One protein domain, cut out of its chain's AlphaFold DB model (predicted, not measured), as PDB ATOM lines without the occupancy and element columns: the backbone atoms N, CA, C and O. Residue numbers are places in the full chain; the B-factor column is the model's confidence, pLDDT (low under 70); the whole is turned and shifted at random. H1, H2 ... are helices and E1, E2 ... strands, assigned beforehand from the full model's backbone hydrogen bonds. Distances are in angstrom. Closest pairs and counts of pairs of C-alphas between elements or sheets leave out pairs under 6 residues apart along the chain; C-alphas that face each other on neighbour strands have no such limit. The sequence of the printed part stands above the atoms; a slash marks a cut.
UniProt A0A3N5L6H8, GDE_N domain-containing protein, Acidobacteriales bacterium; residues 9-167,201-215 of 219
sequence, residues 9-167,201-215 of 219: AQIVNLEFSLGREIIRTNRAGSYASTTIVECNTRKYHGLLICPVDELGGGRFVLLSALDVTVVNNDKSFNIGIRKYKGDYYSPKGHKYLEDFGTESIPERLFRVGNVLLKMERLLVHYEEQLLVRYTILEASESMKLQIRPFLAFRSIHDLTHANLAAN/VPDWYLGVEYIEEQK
ATOM      1  N   ALA A   9      65.892  88.835  65.293       95.00
ATOM      2  CA  ALA A   9      64.870  89.493  64.476       95.00
ATOM      3  C   ALA A   9      64.452  90.874  65.020       95.00
ATOM      4  O   ALA A   9      64.183  91.785  64.240       95.00
ATOM      5  N   GLN A  10      64.442  91.047  66.343       95.00
ATOM      6  CA  GLN A  10      64.179  92.335  66.984       95.00
ATOM      7  C   GLN A  10      65.387  93.267  66.870       95.00
ATOM      8  O   GLN A  10      65.228  94.443  66.558       95.00
ATOM      9  N   ILE A  11      66.596  92.742  67.088       94.50
ATOM     10  CA  ILE A  11      67.840  93.520  67.047       94.50
ATOM     11  C   ILE A  11      68.057  94.153  65.666       94.50
ATOM     12  O   ILE A  11      68.409  95.328  65.580       94.50
ATOM     13  N   VAL A  12      67.840  93.398  64.587       95.75
ATOM     14  CA  VAL A  12      68.057  93.898  63.217       95.75
ATOM     15  C   VAL A  12      66.921  94.791  62.708       95.75
ATOM     16  O   VAL A  12      67.069  95.419  61.658       95.75
ATOM     17  N   ASN A  13      65.791  94.860  63.420       97.00
ATOM     18  CA  ASN A  13      64.690  95.754  63.087       97.00
ATOM     19  C   ASN A  13      64.972  97.157  63.646       97.00
ATOM     20  O   ASN A  13      64.877  97.387  64.850       97.00
ATOM     21  N   LEU A  14      65.262  98.109  62.757       97.12
ATOM     22  CA  LEU A  14      65.592  99.482  63.137       97.12
ATOM     23  C   LEU A  14      64.464 100.216  63.873       97.12
ATOM     24  O   LEU A  14      64.753 101.016  64.758       97.12
ATOM     25  N   GLU A  15      63.198  99.919  63.586       95.38
ATOM     26  CA  GLU A  15      62.071 100.493  64.335       95.38
ATOM     27  C   GLU A  15      62.125 100.081  65.815       95.38
ATOM     28  O   GLU A  15      61.903 100.891  66.715       95.38
ATOM     29  N   PHE A  16      62.509  98.831  66.077       96.88
ATOM     30  CA  PHE A  16      62.680  98.309  67.428       96.88
ATOM     31  C   PHE A  16      63.985  98.789  68.078       96.88
ATOM     32  O   PHE A  16      64.001  99.163  69.256       96.88
ATOM     33  N   SER A  17      65.098  98.735  67.348       97.19
ATOM     34  CA  SER A  17      66.434  98.893  67.921       97.19
ATOM     35  C   SER A  17      66.828 100.350  68.148       97.19
ATOM     36  O   SER A  17      67.561 100.635  69.093       97.19
ATOM     37  N   LEU A  18      66.350 101.282  67.316       97.19
ATOM     38  CA  LEU A  18      66.718 102.700  67.414       97.19
ATOM     39  C   LEU A  18      66.100 103.400  68.631       97.19
ATOM     40  O   LEU A  18      66.653 104.388  69.106       97.19
ATOM     41  N   GLY A  19      64.999 102.868  69.167       96.25
ATOM     42  CA  GLY A  19      64.383 103.341  70.412       96.25
ATOM     43  C   GLY A  19      64.966 102.721  71.687       96.25
ATOM     44  O   GLY A  19      64.491 103.023  72.779       96.25
ATOM     45  N   ARG A  20      65.959 101.827  71.579       96.62
ATOM     46  CA  ARG A  20      66.594 101.160  72.724       96.62
ATOM     47  C   ARG A  20      68.022 101.628  72.858       96.62
ATOM     48  O   ARG A  20      68.869 101.335  72.018       96.62
ATOM     49  N   GLU A  21      68.277 102.339  73.941       96.69
ATOM     50  CA  GLU A  21      69.545 102.997  74.204       96.69
ATOM     51  C   GLU A  21      70.243 102.356  75.400       96.69
ATOM     52  O   GLU A  21      69.609 101.865  76.334       96.69
ATOM     53  N   ILE A  22      71.569 102.370  75.364       95.94
ATOM     54  CA  ILE A  22      72.422 102.044  76.497       95.94
ATOM     55  C   ILE A  22      73.213 103.289  76.882       95.94
ATOM     56  O   ILE A  22      73.674 104.041  76.022       95.94
ATOM     57  N   ILE A  23      73.387 103.488  78.183       96.56
ATOM     58  CA  ILE A  23      74.301 104.472  78.749       96.56
ATOM     59  C   ILE A  23      75.189 103.793  79.788       96.56
ATOM     60  O   ILE A  23      74.730 102.986  80.599       96.56
ATOM     61  N   ARG A  24      76.480 104.110  79.753       95.94
ATOM     62  CA  ARG A  24      77.455 103.733  80.775       95.94
ATOM     63  C   ARG A  24      78.169 104.989  81.231       95.94
ATOM     64  O   ARG A  24      78.605 105.768  80.394       95.94
ATOM     65  N   THR A  25      78.284 105.168  82.539       97.31
ATOM     66  CA  THR A  25      78.984 106.293  83.167       97.31
ATOM     67  C   THR A  25      80.202 105.788  83.940       97.31
ATOM     68  O   THR A  25      80.337 104.584  84.184       97.31
ATOM     69  N   ASN A  26      81.088 106.700  84.330       97.38
ATOM     70  CA  ASN A  26      82.179 106.428  85.265       97.38
ATOM     71  C   ASN A  26      82.243 107.489  86.383       97.38
ATOM     72  O   ASN A  26      81.420 108.405  86.438       97.38
ATOM     73  N   ARG A  27      83.216 107.364  87.294       97.62
ATOM     74  CA  ARG A  27      83.423 108.308  88.407       97.62
ATOM     75  C   ARG A  27      84.229 109.550  88.013       97.62
ATOM     76  O   ARG A  27      84.364 110.443  88.838       97.62
ATOM     77  N   ALA A  28      84.694 109.631  86.767       96.88
ATOM     78  CA  ALA A  28      85.313 110.822  86.183       96.88
ATOM     79  C   ALA A  28      84.275 111.784  85.560       96.88
ATOM     80  O   ALA A  28      84.610 112.760  84.906       96.88
ATOM     81  N   GLY A  29      82.974 111.494  85.698       96.81
ATOM     82  CA  GLY A  29      81.911 112.316  85.109       96.81
ATOM     83  C   GLY A  29      81.713 112.111  83.602       96.81
ATOM     84  O   GLY A  29      80.887 112.811  82.998       96.81
ATOM     85  N   SER A  30      82.417 111.134  83.021       98.31
ATOM     86  CA  SER A  30      82.287 110.721  81.629       98.31
ATOM     87  C   SER A  30      81.148 109.728  81.428       98.31
ATOM     88  O   SER A  30      80.747 108.995  82.340       98.31
ATOM     89  N   TYR A  31      80.645 109.670  80.199       98.50
ATOM     90  CA  TYR A  31      79.707 108.646  79.775       98.50
ATOM     91  C   TYR A  31      79.895 108.245  78.308       98.50
ATOM     92  O   TYR A  31      80.482 108.964  77.502       98.50
ATOM     93  N   ALA A  32      79.365 107.072  77.976       98.19
ATOM     94  CA  ALA A  32      79.207 106.557  76.626       98.19
ATOM     95  C   ALA A  32      77.735 106.182  76.456       98.19
ATOM     96  O   ALA A  32      77.166 105.508  77.321       98.19
ATOM     97  N   SER A  33      77.102 106.627  75.373       98.19
ATOM     98  CA  SER A  33      75.693 106.343  75.114       98.19
ATOM     99  C   SER A  33      75.400 106.219  73.629       98.19
ATOM    100  O   SER A  33      75.911 106.990  72.827       98.19
ATOM    101  N   THR A  34      74.588 105.230  73.269       97.88
ATOM    102  CA  THR A  34      74.158 104.957  71.892       97.88
ATOM    103  C   THR A  34      72.976 103.982  71.913       97.88
ATOM    104  O   THR A  34      72.642 103.421  72.957       97.88
ATOM    105  N   THR A  35      72.370 103.707  70.759       98.00
ATOM    106  CA  THR A  35      71.409 102.607  70.594       98.00
ATOM    107  C   THR A  35      72.058 101.218  70.707       98.00
ATOM    108  O   THR A  35      73.278 101.059  70.566       98.00
ATOM    109  N   ILE A  36      71.248 100.173  70.910       96.75
ATOM    110  CA  ILE A  36      71.725  98.777  70.952       96.75
ATOM    111  C   ILE A  36      72.404  98.337  69.642       96.75
ATOM    112  O   ILE A  36      73.271  97.470  69.679       96.75
ATOM    113  N   VAL A  37      72.110  98.996  68.513       97.06
ATOM    114  CA  VAL A  37      72.735  98.762  67.191       97.06
ATOM    115  C   VAL A  37      73.824  99.774  66.822       97.06
ATOM    116  O   VAL A  37      74.320  99.746  65.704       97.06
ATOM    117  N   GLU A  38      74.204 100.666  67.736       96.69
ATOM    118  CA  GLU A  38      75.272 101.669  67.537       96.69
ATOM    119  C   GLU A  38      74.972 102.791  66.542       96.69
ATOM    120  O   GLU A  38      75.853 103.567  66.180       96.69
ATOM    121  N   CYS A  39      73.715 102.921  66.127       97.88
ATOM    122  CA  CYS A  39      73.275 104.095  65.396       97.88
ATOM    123  C   CYS A  39      72.983 105.198  66.410       97.88
ATOM    124  O   CYS A  39      72.017 105.085  67.166       97.88
ATOM    125  N   ASN A  40      73.797 106.249  66.437       98.25
ATOM    126  CA  ASN A  40      73.506 107.424  67.252       98.25
ATOM    127  C   ASN A  40      72.221 108.093  66.731       98.25
ATOM    128  O   ASN A  40      72.113 108.377  65.540       98.25
ATOM    129  N   THR A  41      71.253 108.340  67.613       97.81
ATOM    130  CA  THR A  41      69.961 108.969  67.274       97.81
ATOM    131  C   THR A  41      69.753 110.313  67.962       97.81
ATOM    132  O   THR A  41      68.825 111.027  67.598       97.81
ATOM    133  N   ARG A  42      70.631 110.678  68.909       97.19
ATOM    134  CA  ARG A  42      70.647 111.954  69.640       97.19
ATOM    135  C   ARG A  42      72.001 112.640  69.512       97.19
ATOM    136  O   ARG A  42      73.033 111.967  69.490       97.19
ATOM    137  N   LYS A  43      72.032 113.972  69.616       96.88
ATOM    138  CA  LYS A  43      73.298 114.725  69.748       96.88
ATOM    139  C   LYS A  43      74.079 114.396  71.028       96.88
ATOM    140  O   LYS A  43      75.287 114.620  71.078       96.88
ATOM    141  N   TYR A  44      73.407 113.829  72.029       97.94
ATOM    142  CA  TYR A  44      73.990 113.369  73.293       97.94
ATOM    143  C   TYR A  44      74.648 111.987  73.205       97.94
ATOM    144  O   TYR A  44      75.300 111.574  74.165       97.94
ATOM    145  N   HIS A  45      74.471 111.266  72.093       98.62
ATOM    146  CA  HIS A  45      75.111 109.972  71.872       98.62
ATOM    147  C   HIS A  45      76.560 110.130  71.404       98.62
ATOM    148  O   HIS A  45      76.922 111.066  70.687       98.62
ATOM    149  N   GLY A  46      77.387 109.175  71.810       98.38
ATOM    150  CA  GLY A  46      78.817 109.127  71.556       98.38
ATOM    151  C   GLY A  46      79.500 108.037  72.380       98.38
ATOM    152  O   GLY A  46      78.907 107.435  73.278       98.38
ATOM    153  N   LEU A  47      80.770 107.783  72.078       98.38
ATOM    154  CA  LEU A  47      81.574 106.757  72.742       98.38
ATOM    155  C   LEU A  47      82.425 107.299  73.884       98.38
ATOM    156  O   LEU A  47      82.689 106.571  74.835       98.38
ATOM    157  N   LEU A  48      82.845 108.559  73.792       98.69
ATOM    158  CA  LEU A  48      83.531 109.252  74.872       98.69
ATOM    159  C   LEU A  48      82.983 110.669  74.978       98.69
ATOM    160  O   LEU A  48      83.305 111.538  74.163       98.69
ATOM    161  N   ILE A  49      82.130 110.859  75.979       98.75
ATOM    162  CA  ILE A  49      81.664 112.159  76.427       98.75
ATOM    163  C   ILE A  49      82.277 112.405  77.796       98.75
ATOM    164  O   ILE A  49      82.083 111.586  78.691       98.75
ATOM    165  N   CYS A  50      82.979 113.516  77.973       98.12
ATOM    166  CA  CYS A  50      83.681 113.827  79.216       98.12
ATOM    167  C   CYS A  50      83.574 115.318  79.568       98.12
ATOM    168  O   CYS A  50      83.268 116.127  78.682       98.12
ATOM    169  N   PRO A  51      83.766 115.692  80.846       97.75
ATOM    170  CA  PRO A  51      83.996 117.087  81.201       97.75
ATOM    171  C   PRO A  51      85.275 117.614  80.529       97.75
ATOM    172  O   PRO A  51      86.213 116.855  80.289       97.75
ATOM    173  N   VAL A  52      85.298 118.908  80.204       97.00
ATOM    174  CA  VAL A  52      86.502 119.622  79.751       97.00
ATOM    175  C   VAL A  52      86.645 120.891  80.584       97.00
ATOM    176  O   VAL A  52      85.860 121.831  80.430       97.00
ATOM    177  N   ASP A  53      87.626 120.908  81.483       94.44
ATOM    178  CA  ASP A  53      87.796 121.966  82.485       94.44
ATOM    179  C   ASP A  53      88.129 123.316  81.844       94.44
ATOM    180  O   ASP A  53      87.557 124.341  82.218       94.44
ATOM    181  N   GLU A  54      88.960 123.316  80.800       94.81
ATOM    182  CA  GLU A  54      89.325 124.512  80.032       94.81
ATOM    183  C   GLU A  54      88.120 125.171  79.344       94.81
ATOM    184  O   GLU A  54      88.160 126.355  79.014       94.81
ATOM    185  N   LEU A  55      87.032 124.418  79.154       95.12
ATOM    186  CA  LEU A  55      85.773 124.882  78.574       95.12
ATOM    187  C   LEU A  55      84.667 125.001  79.636       95.12
ATOM    188  O   LEU A  55      83.480 124.837  79.342       95.12
ATOM    189  N   GLY A  56      85.051 125.277  80.885       94.38
ATOM    190  CA  GLY A  56      84.131 125.550  81.991       94.38
ATOM    191  C   GLY A  56      83.507 124.304  82.620       94.38
ATOM    192  O   GLY A  56      82.443 124.403  83.229       94.38
ATOM    193  N   GLY A  57      84.119 123.127  82.447       93.12
ATOM    194  CA  GLY A  57      83.636 121.862  83.018       93.12
ATOM    195  C   GLY A  57      82.374 121.312  82.339       93.12
ATOM    196  O   GLY A  57      81.738 120.383  82.846       93.12
ATOM    197  N   GLY A  58      81.990 121.879  81.190       95.81
ATOM    198  CA  GLY A  58      80.907 121.365  80.357       95.81
ATOM    199  C   GLY A  58      81.224 119.971  79.814       95.81
ATOM    200  O   GLY A  58      82.378 119.552  79.779       95.81
ATOM    201  N   ARG A  59      80.196 119.240  79.371       97.88
ATOM    202  CA  ARG A  59      80.373 117.918  78.756       97.88
ATOM    203  C   ARG A  59      80.474 118.031  77.244       97.88
ATOM    204  O   ARG A  59      79.616 118.640  76.602       97.88
ATOM    205  N   PHE A  60      81.478 117.367  76.688       98.62
ATOM    206  CA  PHE A  60      81.773 117.406  75.264       98.62
ATOM    207  C   PHE A  60      81.898 116.002  74.687       98.62
ATOM    208  O   PHE A  60      82.484 115.116  75.304       98.62
ATOM    209  N   VAL A  61      81.364 115.804  73.484       98.69
ATOM    210  CA  VAL A  61      81.555 114.579  72.705       98.69
ATOM    211  C   VAL A  61      82.919 114.667  72.027       98.69
ATOM    212  O   VAL A  61      83.079 115.432  71.077       98.69
ATOM    213  N   LEU A  62      83.906 113.891  72.484       98.38
ATOM    214  CA  LEU A  62      85.223 113.829  71.832       98.38
ATOM    215  C   LEU A  62      85.237 112.772  70.724       98.38
ATOM    216  O   LEU A  62      85.647 113.056  69.596       98.38
ATOM    217  N   LEU A  63      84.707 111.583  71.023       98.56
ATOM    218  CA  LEU A  63      84.589 110.462  70.090       98.56
ATOM    219  C   LEU A  63      83.114 110.097  69.901       98.56
ATOM    220  O   LEU A  63      82.463 109.629  70.834       98.56
ATOM    221  N   SER A  64      82.582 110.287  68.693       98.25
ATOM    222  CA  SER A  64      81.177 109.999  68.379       98.25
ATOM    223  C   SER A  64      80.929 108.522  68.074       98.25
ATOM    224  O   SER A  64      79.937 107.963  68.534       98.25
ATOM    225  N   ALA A  65      81.814 107.888  67.304       97.75
ATOM    226  CA  ALA A  65      81.667 106.501  66.864       97.75
ATOM    227  C   ALA A  65      83.011 105.915  66.403       97.75
ATOM    228  O   ALA A  65      83.958 106.648  66.108       97.75
ATOM    229  N   LEU A  66      83.062 104.588  66.296       97.69
ATOM    230  CA  LEU A  66      84.111 103.836  65.609       97.69
ATOM    231  C   LEU A  66      83.434 102.982  64.536       97.69
ATOM    232  O   LEU A  66      82.675 102.077  64.877       97.69
ATOM    233  N   ASP A  67      83.715 103.238  63.259       96.06
ATOM    234  CA  ASP A  67      83.325 102.298  62.206       96.06
ATOM    235  C   ASP A  67      84.371 101.216  62.079       96.06
ATOM    236  O   ASP A  67      85.528 101.494  61.764       96.06
ATOM    237  N   VAL A  68      83.940  99.976  62.261       97.38
ATOM    238  CA  VAL A  68      84.807  98.816  62.105       97.38
ATOM    239  C   VAL A  68      84.435  98.080  60.838       97.38
ATOM    240  O   VAL A  68      83.268  97.791  60.579       97.38
ATOM    241  N   THR A  69      85.445  97.771  60.040       97.38
ATOM    242  CA  THR A  69      85.320  96.926  58.860       97.38
ATOM    243  C   THR A  69      86.188  95.694  59.046       97.38
ATOM    244  O   THR A  69      87.393  95.808  59.272       97.38
ATOM    245  N   VAL A  70      85.567  94.519  58.959       96.06
ATOM    246  CA  VAL A  70      86.274  93.238  58.903       96.06
ATOM    247  C   VAL A  70      86.653  92.989  57.451       96.06
ATOM    248  O   VAL A  70      85.777  92.928  56.586       96.06
ATOM    249  N   VAL A  71      87.950  92.883  57.182       93.75
ATOM    250  CA  VAL A  71      88.505  92.665  55.847       93.75
ATOM    251  C   VAL A  71      89.083  91.257  55.769       93.75
ATOM    252  O   VAL A  71      89.919  90.868  56.587       93.75
ATOM    253  N   ASN A  72      88.624  90.518  54.763       86.50
ATOM    254  CA  ASN A  72      89.069  89.181  54.404       86.50
ATOM    255  C   ASN A  72      89.325  89.164  52.893       86.50
ATOM    256  O   ASN A  72      88.366  89.235  52.120       86.50
ATOM    257  N   ASN A  73      90.594  89.068  52.487       83.19
ATOM    258  CA  ASN A  73      91.005  89.133  51.082       83.19
ATOM    259  C   ASN A  73      90.338  90.338  50.377       83.19
ATOM    260  O   ASN A  73      90.482  91.469  50.841       83.19
ATOM    261  N   ASP A  74      89.547  90.099  49.327       83.94
ATOM    262  CA  ASP A  74      88.848  91.141  48.557       83.94
ATOM    263  C   ASP A  74      87.466  91.528  49.122       83.94
ATOM    264  O   ASP A  74      86.724  92.300  48.510       83.94
ATOM    265  N   LYS A  75      87.067  90.976  50.275       90.94
ATOM    266  CA  LYS A  75      85.759  91.225  50.897       90.94
ATOM    267  C   LYS A  75      85.897  92.097  52.137       90.94
ATOM    268  O   LYS A  75      86.696  91.826  53.032       90.94
ATOM    269  N   SER A  76      85.041  93.109  52.226       94.06
ATOM    270  CA  SER A  76      84.968  94.029  53.360       94.06
ATOM    271  C   SER A  76      83.556  94.073  53.939       94.06
ATOM    272  O   SER A  76      82.597  94.345  53.214       94.06
ATOM    273  N   PHE A  77      83.431  93.870  55.247       95.81
ATOM    274  CA  PHE A  77      82.157  93.904  55.963       95.81
ATOM    275  C   PHE A  77      82.182  95.004  57.021       95.81
ATOM    276  O   PHE A  77      82.826  94.858  58.060       95.81
ATOM    277  N   ASN A  78      81.499  96.120  56.755       97.00
ATOM    278  CA  ASN A  78      81.410  97.239  57.690       97.00
ATOM    279  C   ASN A  78      80.242  97.024  58.667       97.00
ATOM    280  O   ASN A  78      79.090  96.900  58.243       97.00
ATOM    281  N   ILE A  79      80.554  96.977  59.964       97.25
ATOM    282  CA  ILE A  79      79.581  96.754  61.042       97.25
ATOM    283  C   ILE A  79      78.985  98.055  61.609       97.25
ATOM    284  O   ILE A  79      78.092  97.999  62.449       97.25
ATOM    285  N   GLY A  80      79.422  99.217  61.121       97.19
ATOM    286  CA  GLY A  80      78.856 100.515  61.471       97.19
ATOM    287  C   GLY A  80      77.472 100.763  60.865       97.19
ATOM    288  O   GLY A  80      77.031 100.107  59.914       97.19
ATOM    289  N   ILE A  81      76.779 101.758  61.411       98.12
ATOM    290  CA  ILE A  81      75.500 102.251  60.904       98.12
ATOM    291  C   ILE A  81      75.351 103.737  61.227       98.12
ATOM    292  O   ILE A  81      75.642 104.177  62.336       98.12
ATOM    293  N   ARG A  82      74.866 104.511  60.255       97.44
ATOM    294  CA  ARG A  82      74.416 105.895  60.445       97.44
ATOM    295  C   ARG A  82      73.140 106.141  59.672       97.44
ATOM    296  O   ARG A  82      72.933 105.538  58.617       97.44
ATOM    297  N   LYS A  83      72.327 107.048  60.197       97.31
ATOM    298  CA  LYS A  83      71.151 107.603  59.540       97.31
ATOM    299  C   LYS A  83      71.550 108.823  58.708       97.31
ATOM    300  O   LYS A  83      72.312 109.666  59.173       97.31
ATOM    301  N   TYR A  84      70.987 108.915  57.513       97.12
ATOM    302  CA  TYR A  84      71.021 110.077  56.628       97.12
ATOM    303  C   TYR A  84      69.600 110.385  56.152       97.12
ATOM    304  O   TYR A  84      68.665 109.653  56.473       97.12
ATOM    305  N   LYS A  85      69.452 111.429  55.336       95.06
ATOM    306  CA  LYS A  85      68.173 111.908  54.798       95.06
ATOM    307  C   LYS A  85      67.210 110.807  54.339       95.06
ATOM    308  O   LYS A  85      67.581 109.897  53.597       95.06
ATOM    309  N   GLY A  86      65.944 110.948  54.741       91.62
ATOM    310  CA  GLY A  86      64.888 109.965  54.471       91.62
ATOM    311  C   GLY A  86      65.157 108.644  55.195       91.62
ATOM    312  O   GLY A  86      65.766 108.644  56.253       91.62
ATOM    313  N   ASP A  87      64.775 107.507  54.624       91.62
ATOM    314  CA  ASP A  87      65.030 106.191  55.237       91.62
ATOM    315  C   ASP A  87      66.389 105.591  54.840       91.62
ATOM    316  O   ASP A  87      66.558 104.372  54.722       91.62
ATOM    317  N   TYR A  88      67.388 106.447  54.601       97.25
ATOM    318  CA  TYR A  88      68.708 106.006  54.171       97.25
ATOM    319  C   TYR A  88      69.635 105.735  55.360       97.25
ATOM    320  O   TYR A  88      69.964 106.625  56.144       97.25
ATOM    321  N   TYR A  89      70.104 104.489  55.453       97.81
ATOM    322  CA  TYR A  89      71.092 104.054  56.437       97.81
ATOM    323  C   TYR A  89      72.311 103.465  55.740       97.81
ATOM    324  O   TYR A  89      72.180 102.554  54.911       97.81
ATOM    325  N   SER A  90      73.490 103.966  56.101       97.00
ATOM    326  CA  SER A  90      74.759 103.484  55.563       97.00
ATOM    327  C   SER A  90      75.911 103.656  56.570       97.00
ATOM    328  O   SER A  90      76.046 104.716  57.178       97.00
ATOM    329  N   PRO A  91      76.764 102.646  56.787       97.00
ATOM    330  CA  PRO A  91      76.616 101.265  56.335       97.00
ATOM    331  C   PRO A  91      75.390 100.583  56.970       97.00
ATOM    332  O   PRO A  91      74.699 101.151  57.814       97.00
ATOM    333  N   LYS A  92      75.084  99.351  56.548       97.25
ATOM    334  CA  LYS A  92      73.971  98.549  57.098       97.25
ATOM    335  C   LYS A  92      74.465  97.499  58.099       97.25
ATOM    336  O   LYS A  92      73.960  96.380  58.116       97.25
ATOM    337  N   GLY A  93      75.445  97.864  58.923       97.31
ATOM    338  CA  GLY A  93      76.144  96.940  59.811       97.31
ATOM    339  C   GLY A  93      75.273  96.279  60.879       97.31
ATOM    340  O   GLY A  93      75.524  95.133  61.242       97.31
ATOM    341  N   HIS A  94      74.178  96.934  61.285       97.31
ATOM    342  CA  HIS A  94      73.148  96.358  62.163       97.31
ATOM    343  C   HIS A  94      72.628  94.995  61.685       97.31
ATOM    344  O   HIS A  94      72.252  94.172  62.507       97.31
ATOM    345  N   LYS A  95      72.645  94.720  60.374       97.12
ATOM    346  CA  LYS A  95      72.215  93.429  59.813       97.12
ATOM    347  C   LYS A  95      73.122  92.261  60.196       97.12
ATOM    348  O   LYS A  95      72.691  91.114  60.115       97.12
ATOM    349  N   TYR A  96      74.365  92.545  60.574       96.94
ATOM    350  CA  TYR A  96      75.330  91.542  61.015       96.94
ATOM    351  C   TYR A  96      75.246  91.263  62.517       96.94
ATOM    352  O   TYR A  96      75.861  90.304  62.973       96.94
ATOM    353  N   LEU A  97      74.517  92.075  63.288       97.19
ATOM    354  CA  LEU A  97      74.403  91.912  64.734       97.19
ATOM    355  C   LEU A  97      73.539  90.679  65.053       97.19
ATOM    356  O   LEU A  97      72.367  90.612  64.681       97.19
ATOM    357  N   GLU A  98      74.134  89.682  65.701       95.88
ATOM    358  CA  GLU A  98      73.467  88.442  66.115       95.88
ATOM    359  C   GLU A  98      72.916  88.529  67.528       95.88
ATOM    360  O   GLU A  98      71.823  88.026  67.781       95.88
ATOM    361  N   ASP A  99      73.673  89.159  68.426       95.56
ATOM    362  CA  ASP A  99      73.332  89.236  69.839       95.56
ATOM    363  C   ASP A  99      73.865  90.521  70.479       95.56
ATOM    364  O   ASP A  99      74.855  91.114  70.030       95.56
ATOM    365  N   PHE A 100      73.194  90.928  71.549       95.31
ATOM    366  CA  PHE A 100      73.546  92.065  72.383       95.31
ATOM    367  C   PHE A 100      73.396  91.679  73.854       95.31
ATOM    368  O   PHE A 100      72.295  91.377  74.319       95.31
ATOM    369  N   GLY A 101      74.504  91.734  74.590       93.38
ATOM    370  CA  GLY A 101      74.572  91.389  76.007       93.38
ATOM    371  C   GLY A 101      74.958  92.585  76.872       93.38
ATOM    372  O   GLY A 101      75.729  93.445  76.452       93.38
ATOM    373  N   THR A 102      74.443  92.641  78.104       91.19
ATOM    374  CA  THR A 102      74.738  93.727  79.061       91.19
ATOM    375  C   THR A 102      75.104  93.245  80.465       91.19
ATOM    376  O   THR A 102      75.082  94.056  81.387       91.19
ATOM    377  N   GLU A 103      75.409  91.955  80.665       84.44
ATOM    378  CA  GLU A 103      75.605  91.392  82.016       84.44
ATOM    379  C   GLU A 103      76.754  92.058  82.784       84.44
ATOM    380  O   GLU A 103      76.546  92.584  83.873       84.44
ATOM    381  N   SER A 104      77.965  92.036  82.226       85.25
ATOM    382  CA  SER A 104      79.168  92.569  82.873       85.25
ATOM    383  C   SER A 104      79.710  93.770  82.104       85.25
ATOM    384  O   SER A 104      79.668  94.908  82.580       85.25
ATOM    385  N   ILE A 105      80.166  93.520  80.880       93.00
ATOM    386  CA  ILE A 105      80.602  94.521  79.915       93.00
ATOM    387  C   ILE A 105      79.630  94.448  78.738       93.00
ATOM    388  O   ILE A 105      79.414  93.352  78.222       93.00
ATOM    389  N   PRO A 106      79.023  95.570  78.313       93.75
ATOM    390  CA  PRO A 106      78.171  95.567  77.138       93.75
ATOM    391  C   PRO A 106      78.916  95.019  75.928       93.75
ATOM    392  O   PRO A 106      79.974  95.542  75.555       93.75
ATOM    393  N   GLU A 107      78.346  93.983  75.328       95.69
ATOM    394  CA  GLU A 107      78.946  93.266  74.218       95.69
ATOM    395  C   GLU A 107      77.979  93.112  73.051       95.69
ATOM    396  O   GLU A 107      76.757  93.058  73.209       95.69
ATOM    397  N   ARG A 108      78.553  93.075  71.853       96.88
ATOM    398  CA  ARG A 108      77.850  92.867  70.592       96.88
ATOM    399  C   ARG A 108      78.545  91.763  69.822       96.88
ATOM    400  O   ARG A 108      79.765  91.820  69.646       96.88
ATOM    401  N   LEU A 109      77.769  90.788  69.366       97.56
ATOM    402  CA  LEU A 109      78.248  89.694  68.527       97.56
ATOM    403  C   LEU A 109      77.839  89.950  67.082       97.56
ATOM    404  O   LEU A 109      76.653  90.014  66.779       97.56
ATOM    405  N   PHE A 110      78.814  90.086  66.191       97.50
ATOM    406  CA  PHE A 110      78.597  90.306  64.767       97.50
ATOM    407  C   PHE A 110      79.015  89.081  63.962       97.50
ATOM    408  O   PHE A 110      80.150  88.618  64.078       97.50
ATOM    409  N   ARG A 111      78.129  88.607  63.086       96.19
ATOM    410  CA  ARG A 111      78.412  87.559  62.106       96.19
ATOM    411  C   ARG A 111      78.557  88.164  60.724       96.19
ATOM    412  O   ARG A 111      77.579  88.597  60.115       96.19
ATOM    413  N   VAL A 112      79.790  88.184  60.231       93.31
ATOM    414  CA  VAL A 112      80.152  88.729  58.918       93.31
ATOM    415  C   VAL A 112      80.844  87.653  58.091       93.31
ATOM    416  O   VAL A 112      81.956  87.230  58.395       93.31
ATOM    417  N   GLY A 113      80.162  87.149  57.061       89.31
ATOM    418  CA  GLY A 113      80.623  85.952  56.353       89.31
ATOM    419  C   GLY A 113      80.827  84.784  57.327       89.31
ATOM    420  O   GLY A 113      79.911  84.436  58.068       89.31
ATOM    421  N   ASN A 114      82.042  84.233  57.360       89.12
ATOM    422  CA  ASN A 114      82.428  83.126  58.246       89.12
ATOM    423  C   ASN A 114      83.086  83.591  59.559       89.12
ATOM    424  O   ASN A 114      83.704  82.785  60.249       89.12
ATOM    425  N   VAL A 115      82.998  84.884  59.893       94.44
ATOM    426  CA  VAL A 115      83.638  85.466  61.079       94.44
ATOM    427  C   VAL A 115      82.599  85.784  62.145       94.44
ATOM    428  O   VAL A 115      81.615  86.469  61.854       94.44
ATOM    429  N   LEU A 116      82.843  85.335  63.379       97.12
ATOM    430  CA  LEU A 116      82.149  85.815  64.576       97.12
ATOM    431  C   LEU A 116      83.047  86.813  65.306       97.12
ATOM    432  O   LEU A 116      84.045  86.435  65.920       97.12
ATOM    433  N   LEU A 117      82.686  88.090  65.245       97.62
ATOM    434  CA  LEU A 117      83.386  89.169  65.929       97.62
ATOM    435  C   LEU A 117      82.604  89.586  67.171       97.62
ATOM    436  O   LEU A 117      81.470  90.048  67.074       97.62
ATOM    437  N   LYS A 118      83.244  89.506  68.332       97.88
ATOM    438  CA  LYS A 118      82.755  90.103  69.569       97.88
ATOM    439  C   LYS A 118      83.380  91.472  69.781       97.88
ATOM    440  O   LYS A 118      84.597  91.620  69.680       97.88
ATOM    441  N   MET A 119      82.556  92.456  70.114       97.94
ATOM    442  CA  MET A 119      83.003  93.787  70.502       97.94
ATOM    443  C   MET A 119      82.474  94.144  71.887       97.94
ATOM    444  O   MET A 119      81.271  94.085  72.122       97.94
ATOM    445  N   GLU A 120      83.370  94.580  72.766       97.56
ATOM    446  CA  GLU A 120      83.095  94.977  74.150       97.56
ATOM    447  C   GLU A 120      83.550  96.422  74.386       97.56
ATOM    448  O   GLU A 120      84.576  96.846  73.843       97.56
ATOM    449  N   ARG A 121      82.815  97.184  75.209       95.75
ATOM    450  CA  ARG A 121      83.173  98.571  75.560       95.75
ATOM    451  C   ARG A 121      83.058  98.850  77.049       95.75
ATOM    452  O   ARG A 121      82.053  98.517  77.672       95.75
ATOM    453  N   LEU A 122      84.057  99.537  77.594       95.50
ATOM    454  CA  LEU A 122      84.131  99.885  79.007       95.50
ATOM    455  C   LEU A 122      84.720 101.287  79.189       95.50
ATOM    456  O   LEU A 122      85.701 101.630  78.539       95.50
ATOM    457  N   LEU A 123      84.155 102.071  80.105       96.88
ATOM    458  CA  LEU A 123      84.798 103.285  80.605       96.88
ATOM    459  C   LEU A 123      85.666 102.953  81.815       96.88
ATOM    460  O   LEU A 123      85.228 102.229  82.716       96.88
ATOM    461  N   VAL A 124      86.875 103.506  81.848       97.38
ATOM    462  CA  VAL A 124      87.762 103.412  83.010       97.38
ATOM    463  C   VAL A 124      87.147 104.181  84.170       97.38
ATOM    464  O   VAL A 124      86.498 105.207  83.989       97.38
ATOM    465  N   HIS A 125      87.293 103.651  85.382       96.00
ATOM    466  CA  HIS A 125      86.493 104.094  86.517       96.00
ATOM    467  C   HIS A 125      86.768 105.552  86.923       96.00
ATOM    468  O   HIS A 125      85.815 106.256  87.247       96.00
ATOM    469  N   TYR A 126      88.025 105.999  86.873       97.31
ATOM    470  CA  TYR A 126      88.479 107.317  87.350       97.31
ATOM    471  C   TYR A 126      89.217 108.137  86.284       97.31
ATOM    472  O   TYR A 126      89.955 109.049  86.628       97.31
ATOM    473  N   GLU A 127      89.030 107.807  85.005       97.06
ATOM    474  CA  GLU A 127      89.696 108.490  83.889       97.06
ATOM    475  C   GLU A 127      88.698 108.731  82.751       97.06
ATOM    476  O   GLU A 127      87.798 107.912  82.533       97.06
ATOM    477  N   GLU A 128      88.867 109.808  81.981       97.44
ATOM    478  CA  GLU A 128      88.147 110.104  80.732       97.44
ATOM    479  C   GLU A 128      88.601 109.170  79.591       97.44
ATOM    480  O   GLU A 128      88.984 109.598  78.502       97.44
ATOM    481  N   GLN A 129      88.578 107.859  79.842       98.00
ATOM    482  CA  GLN A 129      89.125 106.845  78.952       98.00
ATOM    483  C   GLN A 129      88.091 105.767  78.625       98.00
ATOM    484  O   GLN A 129      87.491 105.139  79.502       98.00
ATOM    485  N   LEU A 130      87.934 105.517  77.325       98.12
ATOM    486  CA  LEU A 130      87.178 104.398  76.779       98.12
ATOM    487  C   LEU A 130      88.134 103.279  76.358       98.12
ATOM    488  O   LEU A 130      89.057 103.499  75.578       98.12
ATOM    489  N   LEU A 131      87.847 102.062  76.806       98.19
ATOM    490  CA  LEU A 131      88.464 100.837  76.318       98.19
ATOM    491  C   LEU A 131      87.479 100.103  75.410       98.19
ATOM    492  O   LEU A 131      86.319  99.883  75.774       98.19
ATOM    493  N   VAL A 132      87.956  99.696  74.235       97.94
ATOM    494  CA  VAL A 132      87.205  98.866  73.291       97.94
ATOM    495  C   VAL A 132      88.010  97.608  73.017       97.94
ATOM    496  O   VAL A 132      89.199  97.683  72.708       97.94
ATOM    497  N   ARG A 133      87.371  96.445  73.136       97.88
ATOM    498  CA  ARG A 133      87.991  95.154  72.839       97.88
ATOM    499  C   ARG A 133      87.272  94.500  71.675       97.88
ATOM    500  O   ARG A 133      86.051  94.396  71.681       97.88
ATOM    501  N   TYR A 134      88.056  94.031  70.715       97.06
ATOM    502  CA  TYR A 134      87.602  93.214  69.600       97.06
ATOM    503  C   TYR A 134      88.173  91.810  69.774       97.06
ATOM    504  O   TYR A 134      89.384  91.656  69.913       97.06
ATOM    505  N   THR A 135      87.308  90.800  69.780       96.56
ATOM    506  CA  THR A 135      87.702  89.391  69.878       96.56
ATOM    507  C   THR A 135      87.100  88.636  68.704       96.56
ATOM    508  O   THR A 135      85.881  88.593  68.554       96.56
ATOM    509  N   ILE A 136      87.941  88.031  67.870       95.50
ATOM    510  CA  ILE A 136      87.487  87.097  66.839       95.50
ATOM    511  C   ILE A 136      87.257  85.754  67.530       95.50
ATOM    512  O   ILE A 136      88.210  85.121  67.976       95.50
ATOM    513  N   LEU A 137      85.994  85.362  67.673       97.00
ATOM    514  CA  LEU A 137      85.602  84.100  68.305       97.00
ATOM    515  C   LEU A 137      85.691  82.932  67.319       97.00
ATOM    516  O   LEU A 137      86.073  81.830  67.694       97.00
ATOM    517  N   GLU A 138      85.359  83.190  66.056       95.94
ATOM    518  CA  GLU A 138      85.408  82.215  64.969       95.94
ATOM    519  C   GLU A 138      85.907  82.911  63.704       95.94
ATOM    520  O   GLU A 138      85.435  84.003  63.376       95.94
ATOM    521  N   ALA A 139      86.846  82.287  62.997       93.44
ATOM    522  CA  ALA A 139      87.326  82.723  61.691       93.44
ATOM    523  C   ALA A 139      87.995  81.555  60.955       93.44
ATOM    524  O   ALA A 139      88.680  80.741  61.570       93.44
ATOM    525  N   SER A 140      87.818  81.491  59.635       86.25
ATOM    526  CA  SER A 140      88.476  80.494  58.778       86.25
ATOM    527  C   SER A 140      89.919  80.854  58.412       86.25
ATOM    528  O   SER A 140      90.675  79.992  57.979       86.25
ATOM    529  N   GLU A 141      90.299  82.122  58.557       86.38
ATOM    530  CA  GLU A 141      91.616  82.656  58.205       86.38
ATOM    531  C   GLU A 141      91.925  83.910  59.039       86.38
ATOM    532  O   GLU A 141      91.106  84.353  59.847       86.38
ATOM    533  N   SER A 142      93.117  84.484  58.865       88.19
ATOM    534  CA  SER A 142      93.471  85.747  59.520       88.19
ATOM    535  C   SER A 142      92.614  86.896  58.982       88.19
ATOM    536  O   SER A 142      92.381  86.991  57.778       88.19
ATOM    537  N   MET A 143      92.161  87.787  59.865       90.88
ATOM    538  CA  MET A 143      91.329  88.938  59.500       90.88
ATOM    539  C   MET A 143      92.074  90.237  59.754       90.88
ATOM    540  O   MET A 143      92.688  90.414  60.808       90.88
ATOM    541  N   LYS A 144      91.933  91.197  58.836       93.31
ATOM    542  CA  LYS A 144      92.337  92.585  59.081       93.31
ATOM    543  C   LYS A 144      91.130  93.365  59.596       93.31
ATOM    544  O   LYS A 144      90.073  93.370  58.972       93.31
ATOM    545  N   LEU A 145      91.293  94.055  60.721       95.50
ATOM    546  CA  LEU A 145      90.316  95.033  61.195       95.50
ATOM    547  C   LEU A 145      90.749  96.426  60.746       95.50
ATOM    548  O   LEU A 145      91.865  96.858  61.020       95.50
ATOM    549  N   GLN A 146      89.856  97.132  60.060       96.62
ATOM    550  CA  GLN A 146      90.003  98.554  59.772       96.62
ATOM    551  C   GLN A 146      89.060  99.330  60.680       96.62
ATOM    552  O   GLN A 146      87.864  99.046  60.712       96.62
ATOM    553  N   ILE A 147      89.593 100.299  61.419       97.19
ATOM    554  CA  ILE A 147      88.833 101.071  62.404       97.19
ATOM    555  C   ILE A 147      88.932 102.545  62.032       97.19
ATOM    556  O   ILE A 147      90.021 103.115  62.016       97.19
ATOM    557  N   ARG A 148      87.790 103.161  61.722       96.88
ATOM    558  CA  ARG A 148      87.683 104.581  61.386       96.88
ATOM    559  C   ARG A 148      87.052 105.337  62.558       96.88
ATOM    560  O   ARG A 148      85.868 105.125  62.831       96.88
ATOM    561  N   PRO A 149      87.806 106.202  63.255       97.06
ATOM    562  CA  PRO A 149      87.257 107.022  64.322       97.06
ATOM    563  C   PRO A 149      86.490 108.226  63.778       97.06
ATOM    564  O   PRO A 149      86.895 108.849  62.801       97.06
ATOM    565  N   PHE A 150      85.391 108.564  64.448       97.31
ATOM    566  CA  PHE A 150      84.572 109.737  64.155       97.31
ATOM    567  C   PHE A 150      84.723 110.724  65.299       97.31
ATOM    568  O   PHE A 150      84.100 110.573  66.353       97.31
ATOM    569  N   LEU A 151      85.589 111.707  65.091       97.69
ATOM    570  CA  LEU A 151      85.856 112.763  66.058       97.69
ATOM    571  C   LEU A 151      84.769 113.832  65.964       97.69
ATOM    572  O   LEU A 151      84.314 114.145  64.866       97.69
ATOM    573  N   ALA A 152      84.350 114.372  67.108       97.00
ATOM    574  CA  ALA A 152      83.298 115.389  67.148       97.00
ATOM    575  C   ALA A 152      83.773 116.709  67.765       97.00
ATOM    576  O   ALA A 152      83.538 117.755  67.171       97.00
ATOM    577  N   PHE A 153      84.453 116.657  68.919       97.69
ATOM    578  CA  PHE A 153      84.950 117.826  69.660       97.69
ATOM    579  C   PHE A 153      83.905 118.945  69.768       97.69
ATOM    580  O   PHE A 153      84.132 120.088  69.379       97.69
ATOM    581  N   ARG A 154      82.724 118.588  70.279       97.44
ATOM    582  CA  ARG A 154      81.577 119.497  70.365       97.44
ATOM    583  C   ARG A 154      80.857 119.377  71.692       97.44
ATOM    584  O   ARG A 154      80.881 118.317  72.318       97.44
ATOM    585  N   SER A 155      80.191 120.449  72.100       97.50
ATOM    586  CA  SER A 155      79.284 120.435  73.248       97.50
ATOM    587  C   SER A 155      78.163 119.418  73.011       97.50
ATOM    588  O   SER A 155      77.701 119.222  71.884       97.50
ATOM    589  N   ILE A 156      77.700 118.758  74.075       97.56
ATOM    590  CA  ILE A 156      76.545 117.849  73.985       97.56
ATOM    591  C   ILE A 156      75.242 118.570  73.601       97.56
ATOM    592  O   ILE A 156      74.278 117.916  73.210       97.56
ATOM    593  N   HIS A 157      75.196 119.900  73.704       96.19
ATOM    594  CA  HIS A 157      74.035 120.711  73.341       96.19
ATOM    595  C   HIS A 157      74.018 121.119  71.866       96.19
ATOM    596  O   HIS A 157      72.965 121.532  71.379       96.19
ATOM    597  N   ASP A 158      75.119 120.919  71.146       95.44
ATOM    598  CA  ASP A 158      75.322 121.463  69.808       95.44
ATOM    599  C   ASP A 158      75.690 120.358  68.818       95.44
ATOM    600  O   ASP A 158      76.253 119.324  69.189       95.44
ATOM    601  N   LEU A 159      75.374 120.578  67.545       94.44
ATOM    602  CA  LEU A 159      75.930 119.808  66.437       94.44
ATOM    603  C   LEU A 159      77.114 120.556  65.829       94.44
ATOM    604  O   LEU A 159      77.339 121.738  66.081       94.44
ATOM    605  N   THR A 160      77.911 119.846  65.042       93.69
ATOM    606  CA  THR A 160      79.044 120.434  64.332       93.69
ATOM    607  C   THR A 160      78.986 120.022  62.880       93.69
ATOM    608  O   THR A 160      78.709 118.868  62.556       93.69
ATOM    609  N   HIS A 161      79.270 120.988  62.018       94.44
ATOM    610  CA  HIS A 161      79.326 120.824  60.577       94.44
ATOM    611  C   HIS A 161      80.740 121.111  60.084       94.44
ATOM    612  O   HIS A 161      81.560 121.695  60.806       94.44
ATOM    613  N   ALA A 162      81.004 120.715  58.841       96.50
ATOM    614  CA  ALA A 162      82.273 120.990  58.194       96.50
ATOM    615  C   ALA A 162      82.613 122.481  58.259       96.50
ATOM    616  O   ALA A 162      81.794 123.337  57.928       96.50
ATOM    617  N   ASN A 163      83.824 122.779  58.717       96.38
ATOM    618  CA  ASN A 163      84.302 124.138  58.918       96.38
ATOM    619  C   ASN A 163      85.823 124.211  58.732       96.38
ATOM    620  O   ASN A 163      86.514 123.193  58.766       96.38
ATOM    621  N   LEU A 164      86.331 125.431  58.544       96.12
ATOM    622  CA  LEU A 164      87.754 125.698  58.308       96.12
ATOM    623  C   LEU A 164      88.587 125.782  59.597       96.12
ATOM    624  O   LEU A 164      89.811 125.797  59.522       96.12
ATOM    625  N   ALA A 165      87.943 125.862  60.766       96.31
ATOM    626  CA  ALA A 165      88.628 125.986  62.051       96.31
ATOM    627  C   ALA A 165      89.134 124.636  62.584       96.31
ATOM    628  O   ALA A 165      90.025 124.608  63.431       96.31
ATOM    629  N   ALA A 166      88.580 123.522  62.096       96.69
ATOM    630  CA  ALA A 166      88.993 122.192  62.507       96.69
ATOM    631  C   ALA A 166      90.445 121.903  62.108       96.69
ATOM    632  O   ALA A 166      90.800 121.816  60.931       96.69
ATOM    633  N   ASN A 167      91.284 121.692  63.115       97.38
ATOM    634  CA  ASN A 167      92.643 121.221  62.945       97.38
ATOM    635  C   ASN A 167      92.641 119.731  62.586       97.38
ATOM    636  O   ASN A 167      92.312 118.871  63.403       97.38
ATOM    637  N   VAL A 201      93.255 110.312  56.683       95.38
ATOM    638  CA  VAL A 201      92.178 110.767  55.790       95.38
ATOM    639  C   VAL A 201      91.210 111.630  56.611       95.38
ATOM    640  O   VAL A 201      90.233 111.107  57.154       95.38
ATOM    641  N   PRO A 202      91.514 112.925  56.817       95.00
ATOM    642  CA  PRO A 202      90.772 113.795  57.729       95.00
ATOM    643  C   PRO A 202      89.501 114.375  57.085       95.00
ATOM    644  O   PRO A 202      89.274 115.585  57.107       95.00
ATOM    645  N   ASP A 203      88.681 113.511  56.495       95.75
ATOM    646  CA  ASP A 203      87.458 113.914  55.808       95.75
ATOM    647  C   ASP A 203      86.311 114.169  56.787       95.75
ATOM    648  O   ASP A 203      86.132 113.475  57.793       95.75
ATOM    649  N   TRP A 204      85.466 115.136  56.438       96.19
ATOM    650  CA  TRP A 204      84.192 115.341  57.111       96.19
ATOM    651  C   TRP A 204      83.157 114.329  56.633       96.19
ATOM    652  O   TRP A 204      82.891 114.205  55.439       96.19
ATOM    653  N   TYR A 205      82.500 113.662  57.580       93.56
ATOM    654  CA  TYR A 205      81.304 112.878  57.286       93.56
ATOM    655  C   TYR A 205      80.069 113.775  57.318       93.56
ATOM    656  O   TYR A 205      79.688 114.295  58.367       93.56
ATOM    657  N   LEU A 206      79.453 113.963  56.154       95.81
ATOM    658  CA  LEU A 206      78.368 114.918  55.944       95.81
ATOM    659  C   LEU A 206      76.992 114.244  55.983       95.81
ATOM    660  O   LEU A 206      76.850 113.079  55.618       95.81
ATOM    661  N   GLY A 207      75.966 115.008  56.364       95.19
ATOM    662  CA  GLY A 207      74.560 114.610  56.225       95.19
ATOM    663  C   GLY A 207      74.073 113.536  57.202       95.19
ATOM    664  O   GLY A 207      73.030 112.936  56.952       95.19
ATOM    665  N   VAL A 208      74.820 113.272  58.279       96.19
ATOM    666  CA  VAL A 208      74.365 112.399  59.369       96.19
ATOM    667  C   VAL A 208      73.217 113.085  60.104       96.19
ATOM    668  O   VAL A 208      73.343 114.245  60.485       96.19
ATOM    669  N   GLU A 209      72.123 112.363  60.318       96.12
ATOM    670  CA  GLU A 209      70.921 112.877  60.976       96.12
ATOM    671  C   GLU A 209      70.654 112.151  62.297       96.12
ATOM    672  O   GLU A 209      70.861 110.939  62.419       96.12
ATOM    673  N   TYR A 210      70.125 112.886  63.272       96.38
ATOM    674  CA  TYR A 210      69.763 112.364  64.583       96.38
ATOM    675  C   TYR A 210      68.237 112.338  64.715       96.38
ATOM    676  O   TYR A 210      67.598 113.354  64.965       96.38
ATOM    677  N   ILE A 211      67.640 111.154  64.551       95.50
ATOM    678  CA  ILE A 211      66.175 110.969  64.470       95.50
ATOM    679  C   ILE A 211      65.441 111.573  65.675       95.50
ATOM    680  O   ILE A 211      64.349 112.119  65.540       95.50
ATOM    681  N   GLU A 212      66.024 111.480  66.867       96.25
ATOM    682  CA  GLU A 212      65.406 112.006  68.082       96.25
ATOM    683  C   GLU A 212      65.544 113.529  68.198       96.25
ATOM    684  O   GLU A 212      64.705 114.158  68.839       96.25
ATOM    685  N   GLU A 213      66.553 114.139  67.566       94.75
ATOM    686  CA  GLU A 213      66.647 115.599  67.449       94.75
ATOM    687  C   GLU A 213      65.625 116.124  66.426       94.75
ATOM    688  O   GLU A 213      64.871 117.043  66.748       94.75
ATOM    689  N   GLN A 214      65.469 115.442  65.285       93.81
ATOM    690  CA  GLN A 214      64.436 115.755  64.285       93.81
ATOM    691  C   GLN A 214      63.020 115.700  64.869       93.81
ATOM    692  O   GLN A 214      62.225 116.621  64.679       93.81
ATOM    693  N   LYS A 215      62.701 114.660  65.653       93.62
ATOM    694  CA  LYS A 215      61.409 114.551  66.364       93.62
ATOM    695  C   LYS A 215      61.157 115.704  67.340       93.62
ATOM    696  O   LYS A 215      60.007 115.991  67.657       93.62
TER     697      LYS A 215
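What this domain is: This is residues 9 to 167 and 201 to 215 of the 219 residues of the protein "GDE_N domain-containing protein" of Acidobacteriales bacterium (UniProt A0A3N5L6H8). Two twisted sheets stand partly face to face as a sandwich: a branched sheet of E1 to E5 and E12, with the long strand E4 running through it, and a four-stranded sheet of E8 to E11. The small hairpin E6 and E7 and the four-residue helices H1, H2 and H3 lie round the margin of this pair. The 174 printed residues hold three named helices and twelve named strands, in the order H1, E1 to E7, H2, E8 to E12, H3: mostly strand. Neighbour strands are antiparallel throughout, and the smaller sheet runs E8, E9, E10, E11. The whole is compact, with a radius of gyration of the C-alphas of 16.3 A and spans of 51 by 38 by 33 A.

Where its parts are: Find C-alpha 14 at (65.592, 99.482, 63.137), where H1, residues 14 to 17, begins. Then come E1, 21 to 25, E2, 31 to 35, and E3, 46 to 52. E4 begins at C-alpha 58, (80.907, 121.365, 80.357), and runs 42.1 A to residue 72. Read on through E5, 75 to 78, E6, 81 to 84, E7, 88 to 92, H2, 93 to 96, E8, 97 to 101, and E9, 107 to 112. E10, 115 to 123, is 26.5 A long, E11, 130 to 138, 25.2 A, and E12, 144 to 155, 33.9 A. H3, 211 to 214, ends at (64.436, 115.755, 64.285).

How they stand to each other: Begin at E4: E3 and E5 lie on one side of it, E12 on the other side. Look at N 62 and O 48, 3.0 A, for the hairpin E3 and E4; N 70 and O 77, 2.9 A, for the hairpin E4 and E5; and N 67 and O 148, 2.9 A, for E4 and E12. E1 to E5 form a meander, each strand the antiparallel neighbour of the one before, and so do E8 to E11, where N 118 and O 135 are 2.8 A apart. The facing parts of the two sheets are 9.6 A centre to centre; C-alphas 48 and 130, the closest of E3 and E11, are 6.4 A apart. H2 is at the smaller sheet's level, at a height of 2.4 A, and only grazes the branched sheet. In the hairpin E6 and E7, N 84 and O 88 are 2.9 A apart. The closest C-alphas of H1 and E2, 17 and 35, are 6.8 A apart; those of E6 and H3, 83 and 211, 7.8 A. Each helix is too short for an O i to N i+4 pair; the single O i to N i+3 pair is within hydrogen-bond range in H1 and H2, not in H3.

The domain as a whole: The two farthest C-alphas, of Gly 56 and Ser 140, are 50.9 A apart. Residues 168 to 200 are not printed, and C-alphas 167 and 201 are 12.7 A apart across this cut, within the link from E12 to H3. Of the links printed whole, none is long. No printed residue is under 70 in pLDDT.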